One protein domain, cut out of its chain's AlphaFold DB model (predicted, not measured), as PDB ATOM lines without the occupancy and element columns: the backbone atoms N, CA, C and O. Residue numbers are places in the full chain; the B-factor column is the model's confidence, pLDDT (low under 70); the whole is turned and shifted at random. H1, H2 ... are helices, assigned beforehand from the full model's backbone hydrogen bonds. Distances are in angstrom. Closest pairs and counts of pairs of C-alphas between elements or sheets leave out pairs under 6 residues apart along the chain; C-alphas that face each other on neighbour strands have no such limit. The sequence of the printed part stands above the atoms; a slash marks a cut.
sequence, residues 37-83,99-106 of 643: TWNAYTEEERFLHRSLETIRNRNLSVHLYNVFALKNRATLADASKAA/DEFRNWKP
ATOM      1  N   THR A  37      16.320  11.101  19.653       89.94
ATOM      2  CA  THR A  37      16.311  12.457  19.078       89.94
ATOM      3  C   THR A  37      15.178  13.312  19.644       89.94
ATOM      4  O   THR A  37      15.383  14.499  19.867       89.94
ATOM      5  N   TRP A  38      14.029  12.718  19.990       87.31
ATOM      6  CA  TRP A  38      12.995  13.414  20.770       87.31
ATOM      7  C   TRP A  38      13.488  13.816  22.160       87.31
ATOM      8  O   TRP A  38      13.273  14.949  22.585       87.31
ATOM      9  N   ASN A  39      14.177  12.910  22.860       88.00
ATOM     10  CA  ASN A  39      14.752  13.196  24.171       88.00
ATOM     11  C   ASN A  39      15.760  14.354  24.103       88.00
ATOM     12  O   ASN A  39      15.701  15.226  24.964       88.00
ATOM     13  N   ALA A  40      16.621  14.406  23.082       91.25
ATOM     14  CA  ALA A  40      17.533  15.532  22.872       91.25
ATOM     15  C   ALA A  40      16.784  16.854  22.605       91.25
ATOM     16  O   ALA A  40      17.042  17.853  23.267       91.25
ATOM     17  N   TYR A  41      15.799  16.874  21.696       90.56
ATOM     18  CA  TYR A  41      15.041  18.104  21.409       90.56
ATOM     19  C   TYR A  41      14.171  18.587  22.580       90.56
ATOM     20  O   TYR A  41      13.935  19.782  22.705       90.56
ATOM     21  N   THR A  42      13.719  17.679  23.448       92.38
ATOM     22  CA  THR A  42      12.952  17.999  24.666       92.38
ATOM     23  C   THR A  42      13.823  18.007  25.923       92.38
ATOM     24  O   THR A  42      13.316  17.861  27.033       92.38
ATOM     25  N   GLU A  43      15.147  18.105  25.805       92.69
ATOM     26  CA  GLU A  43      16.044  18.055  26.962       92.69
ATOM     27  C   GLU A  43      15.841  19.261  27.887       92.69
ATOM     28  O   GLU A  43      15.507  19.082  29.060       92.69
ATOM     29  N   GLU A  44      15.911  20.472  27.334       93.88
ATOM     30  CA  GLU A  44      15.636  21.728  28.044       93.88
ATOM     31  C   GLU A  44      14.222  21.744  28.649       93.88
ATOM     32  O   GLU A  44      14.054  22.028  29.835       93.88
ATOM     33  N   GLU A  45      13.203  21.356  27.871       93.81
ATOM     34  CA  GLU A  45      11.805  21.304  28.325       93.81
ATOM     35  C   GLU A  45      11.602  20.320  29.487       93.81
ATOM     36  O   GLU A  45      10.885  20.622  30.444       93.81
ATOM     37  N   ARG A  46      12.257  19.150  29.453       91.81
ATOM     38  CA  ARG A  46      12.176  18.147  30.528       91.81
ATOM     39  C   ARG A  46      12.970  18.566  31.762       91.81
ATOM     40  O   ARG A  46      12.534  18.264  32.871       91.81
ATOM     41  N   PHE A  47      14.093  19.272  31.618       93.69
ATOM     42  CA  PHE A  47      14.793  19.875  32.759       93.69
ATOM     43  C   PHE A  47      13.976  21.005  33.399       93.69
ATOM     44  O   PHE A  47      13.870  21.050  34.625       93.69
ATOM     45  N   LEU A  48      13.322  21.849  32.596       95.19
ATOM     46  CA  LEU A  48      12.397  22.884  33.062       95.19
ATOM     47  C   LEU A  48      11.183  22.267  33.774       95.19
ATOM     48  O   LEU A  48      10.837  22.690  34.876       95.19
ATOM     49  N   HIS A  49      10.570  21.216  33.217       92.62
ATOM     50  CA  HIS A  49       9.476  20.498  33.879       92.62
ATOM     51  C   HIS A  49       9.913  19.936  35.238       92.62
ATOM     52  O   HIS A  49       9.270  20.202  36.252       92.62
ATOM     53  N   ARG A  50      11.056  19.238  35.285       92.50
ATOM     54  CA  ARG A  50      11.626  18.690  36.526       92.50
ATOM     55  C   ARG A  50      11.952  19.770  37.557       92.50
ATOM     56  O   ARG A  50      11.772  19.527  38.749       92.50
ATOM     57  N   SER A  51      12.423  20.950  37.145       91.12
ATOM     58  CA  SER A  51      12.718  22.042  38.080       91.12
ATOM     59  C   SER A  51      11.434  22.663  38.643       91.12
ATOM     60  O   SER A  51      11.348  22.865  39.855       91.12
ATOM     61  N   LEU A  52      10.391  22.839  37.823       91.62
ATOM     62  CA  LEU A  52       9.059  23.251  38.284       91.62
ATOM     63  C   LEU A  52       8.414  22.208  39.209       91.62
ATOM     64  O   LEU A  52       7.856  22.577  40.243       91.62
ATOM     65  N   GLU A  53       8.526  20.915  38.900       87.44
ATOM     66  CA  GLU A  53       8.100  19.831  39.794       87.44
ATOM     67  C   GLU A  53       8.885  19.843  41.106       87.44
ATOM     68  O   GLU A  53       8.288  19.744  42.171       87.44
ATOM     69  N   THR A  54      10.203  20.050  41.064       86.50
ATOM     70  CA  THR A  54      11.043  20.174  42.267       86.50
ATOM     71  C   THR A  54      10.609  21.364  43.128       86.50
ATOM     72  O   THR A  54      10.444  21.217  44.338       86.50
ATOM     73  N   ILE A  55      10.340  22.528  42.528       86.25
ATOM     74  CA  ILE A  55       9.829  23.718  43.231       86.25
ATOM     75  C   ILE A  55       8.431  23.453  43.817       86.25
ATOM     76  O   ILE A  55       8.156  23.821  44.961       86.25
ATOM     77  N   ARG A  56       7.552  22.762  43.083       82.06
ATOM     78  CA  ARG A  56       6.222  22.355  43.565       82.06
ATOM     79  C   ARG A  56       6.308  21.335  44.702       82.06
ATOM     80  O   ARG A  56       5.540  21.427  45.654       82.06
ATOM     81  N   ASN A  57       7.245  20.397  44.644       79.75
ATOM     82  CA  ASN A  57       7.448  19.359  45.656       79.75
ATOM     83  C   ASN A  57       8.096  19.918  46.933       79.75
ATOM     84  O   ASN A  57       7.730  19.498  48.027       79.75
ATOM     85  N   ARG A  58       8.944  20.950  46.817       77.69
ATOM     86  CA  ARG A  58       9.451  21.745  47.953       77.69
ATOM     87  C   ARG A  58       8.356  22.554  48.677       77.69
ATOM     88  O   ARG A  58       8.522  22.889  49.845       77.69
ATOM     89  N   ASN A  59       7.216  22.847  48.039       80.69
ATOM     90  CA  ASN A  59       6.120  23.625  48.639       80.69
ATOM     91  C   ASN A  59       5.222  22.788  49.579       80.69
ATOM     92  O   ASN A  59       4.051  22.522  49.296       80.69
ATOM     93  N   LEU A  60       5.765  22.406  50.741       78.94
ATOM     94  CA  LEU A  60       5.090  21.610  51.780       78.94
ATOM     95  C   LEU A  60       3.689  22.132  52.156       78.94
ATOM     96  O   LEU A  60       2.772  21.340  52.359       78.94
ATOM     97  N   SER A  61       3.497  23.452  52.217       79.81
ATOM     98  CA  SER A  61       2.215  24.091  52.557       79.81
ATOM     99  C   SER A  61       1.078  23.715  51.595       79.81
ATOM    100  O   SER A  61      -0.034  23.423  52.038       79.81
ATOM    101  N   VAL A  62       1.365  23.659  50.292       81.25
ATOM    102  CA  VAL A  62       0.406  23.266  49.249       81.25
ATOM    103  C   VAL A  62       0.058  21.784  49.380       81.25
ATOM    104  O   VAL A  62      -1.114  21.418  49.304       81.25
ATOM    105  N   HIS A  63       1.048  20.930  49.652       80.38
ATOM    106  CA  HIS A  63       0.813  19.500  49.886       80.38
ATOM    107  C   HIS A  63      -0.027  19.254  51.137       80.38
ATOM    108  O   HIS A  63      -0.986  18.493  51.067       80.38
ATOM    109  N   LEU A  64       0.247  19.943  52.249       79.75
ATOM    110  CA  LEU A  64      -0.563  19.840  53.469       79.75
ATOM    111  C   LEU A  64      -2.015  20.302  53.254       79.75
ATOM    112  O   LEU A  64      -2.933  19.666  53.777       79.75
ATOM    113  N   TYR A  65      -2.249  21.346  52.452       81.75
ATOM    114  CA  TYR A  65      -3.608  21.771  52.096       81.75
ATOM    115  C   TYR A  65      -4.324  20.753  51.193       81.75
ATOM    116  O   TYR A  65      -5.478  20.411  51.449       81.75
ATOM    117  N   ASN A  66      -3.639  20.201  50.187       82.19
ATOM    118  CA  ASN A  66      -4.191  19.143  49.331       82.19
ATOM    119  C   ASN A  66      -4.535  17.883  50.144       82.19
ATOM    120  O   ASN A  66      -5.617  17.321  49.993       82.19
ATOM    121  N   VAL A  67      -3.651  17.486  51.060       81.56
ATOM    122  CA  VAL A  67      -3.856  16.384  52.011       81.56
ATOM    123  C   VAL A  67      -5.080  16.624  52.900       81.56
ATOM    124  O   VAL A  67      -5.882  15.713  53.102       81.56
ATOM    125  N   PHE A  68      -5.269  17.849  53.396       78.81
ATOM    126  CA  PHE A  68      -6.463  18.231  54.150       78.81
ATOM    127  C   PHE A  68      -7.738  18.172  53.290       78.81
ATOM    128  O   PHE A  68      -8.757  17.643  53.735       78.81
ATOM    129  N   ALA A  69      -7.685  18.651  52.045       80.56
ATOM    130  CA  ALA A  69      -8.813  18.594  51.118       80.56
ATOM    131  C   ALA A  69      -9.219  17.145  50.782       80.56
ATOM    132  O   ALA A  69     -10.412  16.853  50.713       80.56
ATOM    133  N   LEU A  70      -8.253  16.231  50.635       77.38
ATOM    134  CA  LEU A  70      -8.504  14.794  50.464       77.38
ATOM    135  C   LEU A  70      -9.101  14.167  51.736       77.38
ATOM    136  O   LEU A  70     -10.158  13.542  51.650       77.38
ATOM    137  N   LYS A  71      -8.528  14.432  52.925       76.50
ATOM    138  CA  LYS A  71      -9.092  14.005  54.227       76.50
ATOM    139  C   LYS A  71     -10.561  14.426  54.366       76.50
ATOM    140  O   LYS A  71     -11.389  13.606  54.751       76.50
ATOM    141  N   ASN A  72     -10.892  15.675  54.026       77.06
ATOM    142  CA  ASN A  72     -12.262  16.189  54.098       77.06
ATOM    143  C   ASN A  72     -13.202  15.577  53.049       77.06
ATOM    144  O   ASN A  72     -14.375  15.368  53.346       77.06
ATOM    145  N   ARG A  73     -12.730  15.281  51.831       75.06
ATOM    146  CA  ARG A  73     -13.542  14.562  50.830       75.06
ATOM    147  C   ARG A  73     -13.904  13.170  51.330       75.06
ATOM    148  O   ARG A  73     -15.076  12.814  51.294       75.06
ATOM    149  N   ALA A  74     -12.931  12.443  51.875       74.31
ATOM    150  CA  ALA A  74     -13.162  11.118  52.427       74.31
ATOM    151  C   ALA A  74     -14.130  11.147  53.627       74.31
ATOM    152  O   ALA A  74     -15.046  10.337  53.673       74.31
ATOM    153  N   THR A  75     -14.021  12.106  54.559       72.50
ATOM    154  CA  THR A  75     -14.983  12.199  55.680       72.50
ATOM    155  C   THR A  75     -16.382  12.651  55.255       72.50
ATOM    156  O   THR A  75     -17.360  12.243  55.878       72.50
ATOM    157  N   LEU A  76     -16.511  13.454  54.194       71.50
ATOM    158  CA  LEU A  76     -17.810  13.789  53.598       71.50
ATOM    159  C   LEU A  76     -18.424  12.600  52.842       71.50
ATOM    160  O   LEU A  76     -19.641  12.438  52.884       71.50
ATOM    161  N   ALA A  77     -17.606  11.752  52.211       73.06
ATOM    162  CA  ALA A  77     -18.041  10.494  51.604       73.06
ATOM    163  C   ALA A  77     -18.461   9.462  52.666       73.06
ATOM    164  O   ALA A  77     -19.528   8.864  52.550       73.06
ATOM    165  N   ASP A  78     -17.693   9.306  53.749       71.62
ATOM    166  CA  ASP A  78     -18.075   8.464  54.892       71.62
ATOM    167  C   ASP A  78     -19.420   8.938  55.490       71.62
ATOM    168  O   ASP A  78     -20.308   8.133  55.772       71.62
ATOM    169  N   ALA A  79     -19.603  10.257  55.637       72.81
ATOM    170  CA  ALA A  79     -20.834  10.852  56.155       72.81
ATOM    171  C   ALA A  79     -22.031  10.733  55.193       72.81
ATOM    172  O   ALA A  79     -23.161  10.601  55.661       72.81
ATOM    173  N   SER A  80     -21.818  10.763  53.871       69.94
ATOM    174  CA  SER A  80     -22.892  10.557  52.890       69.94
ATOM    175  C   SER A  80     -23.273   9.081  52.761       69.94
ATOM    176  O   SER A  80     -24.464   8.775  52.706       69.94
ATOM    177  N   LYS A  81     -22.304   8.156  52.833       70.69
ATOM    178  CA  LYS A  81     -22.553   6.709  52.954       70.69
ATOM    179  C   LYS A  81     -23.349   6.390  54.224       70.69
ATOM    180  O   LYS A  81     -24.353   5.694  54.138       70.69
ATOM    181  N   ALA A  82     -23.003   6.995  55.363       66.69
ATOM    182  CA  ALA A  82     -23.773   6.888  56.609       66.69
ATOM    183  C   ALA A  82     -25.158   7.581  56.576       66.69
ATOM    184  O   ALA A  82     -25.946   7.408  57.506       66.69
ATOM    185  N   ALA A  83     -25.459   8.365  55.533       67.31
ATOM    186  CA  ALA A  83     -26.749   9.023  55.320       67.31
ATOM    187  C   ALA A  83     -27.608   8.378  54.209       67.31
ATOM    188  O   ALA A  83     -28.796   8.701  54.119       67.31
ATOM    189  N   ASP A  99     -12.821   3.810  44.661       53.75
ATOM    190  CA  ASP A  99     -13.017   4.340  46.004       53.75
ATOM    191  C   ASP A  99     -11.745   4.321  46.864       53.75
ATOM    192  O   ASP A  99     -11.606   5.207  47.704       53.75
ATOM    193  N   GLU A 100     -10.758   3.445  46.631       54.75
ATOM    194  CA  GLU A 100      -9.479   3.491  47.372       54.75
ATOM    195  C   GLU A 100      -8.762   4.849  47.235       54.75
ATOM    196  O   GLU A 100      -8.279   5.415  48.223       54.75
ATOM    197  N   PHE A 101      -8.748   5.428  46.028       52.41
ATOM    198  CA  PHE A 101      -8.161   6.749  45.781       52.41
ATOM    199  C   PHE A 101      -9.039   7.892  46.311       52.41
ATOM    200  O   PHE A 101      -8.515   8.918  46.753       52.41
ATOM    201  N   ARG A 102     -10.368   7.724  46.311       57.62
ATOM    202  CA  ARG A 102     -11.324   8.702  46.868       57.62
ATOM    203  C   ARG A 102     -11.291   8.722  48.407       57.62
ATOM    204  O   ARG A 102     -11.448   9.787  49.008       57.62
ATOM    205  N   ASN A 103     -11.007   7.582  49.039       67.19
ATOM    206  CA  ASN A 103     -10.944   7.394  50.491       67.19
ATOM    207  C   ASN A 103      -9.534   7.550  51.093       67.19
ATOM    208  O   ASN A 103      -9.358   7.292  52.289       67.19
ATOM    209  N   TRP A 104      -8.544   8.014  50.316       74.81
ATOM    210  CA  TRP A 104      -7.172   8.220  50.786       74.81
ATOM    211  C   TRP A 104      -7.113   9.099  52.048       74.81
ATOM    212  O   TRP A 104      -7.533  10.260  52.063       74.81
ATOM    213  N   LYS A 105      -6.543   8.542  53.120       70.56
ATOM    214  CA  LYS A 105      -6.347   9.196  54.420       70.56
ATOM    215  C   LYS A 105      -4.867   9.088  54.807       70.56
ATOM    216  O   LYS A 105      -4.306   7.996  54.704       70.56
ATOM    217  N   PRO A 106      -4.217  10.167  55.287       75.44
ATOM    218  CA  PRO A 106      -2.842  10.085  55.770       75.44
ATOM    219  C   PRO A 106      -2.709   9.036  56.880       75.44
ATOM    220  O   PRO A 106      -3.538   9.023  57.796       75.44
TER     221      PRO A 106
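Overview. This is residues 37 to 83 and 99 to 106 of the 643 residues of the protein "RRN9 domain-containing protein" of Colletotrichum sidae (UniProt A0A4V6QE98). Two long helices, H2 and H3, meet near their ends and make a wide, open V, with the short helix H1 at the far end of the H2 arm and the short helix H4 beside the H3 arm, on the inner side of the V. Of the 55 printed residues, 47 are in four named helices, in the order H1, H2, H3, H4; there is no named strand, and the class is all helix. The whole is extended, with a radius of gyration of the C-alphas of 17.8 A and spans of 56 by 25 by 12 A.

Along the chain. Find C-alpha 37 at (16.311, 12.457, 19.078); there H1 begins and takes in residues 37 to 41. H2, residues 43 to 58, runs 22.3 A. Look next at C-alpha 60 at (5.090, 21.610, 51.780), where H3, residues 60 to 81, begins its 31.4 A. After the cut, H4 holds residues 99 to 102 and ends at C-alpha 102 at (-11.324, 8.702, 46.868).

Arrangement. H1 and H2 meet only through their link. H2 and H3 are close but not clearly touching; their closest C-alphas, of Asn 57 and His 63, are 7.9 A apart. They run the same way at a steep tilt of 69.8 degrees, only just short of about perpendicular. H3, with residues 70 to 74 alone, only just touches H4, with 3 pairs of C-alphas within 8 A; the closest, of Ala 74 and Arg 102, are 6.3 A apart. H1 and H2 are each apart from H4. In H1, H2 and H3 every O i to N i+4 pair is within hydrogen-bond range; H4 is too short for such a pair.

Size, cuts and confidence. The two C-alphas farthest apart, of Thr 37 and Ala 83, are 56.4 A apart. Residues 37 to 66 stand free. Residues 84 to 98 are not printed, and C-alphas 83 and 99 are 17.2 A apart across this cut. The links H1 to H2 and H2 to H3 are tight. The model's confidence is low, with pLDDT under 70, at residues 80, 82 to 83 and 99 to 103.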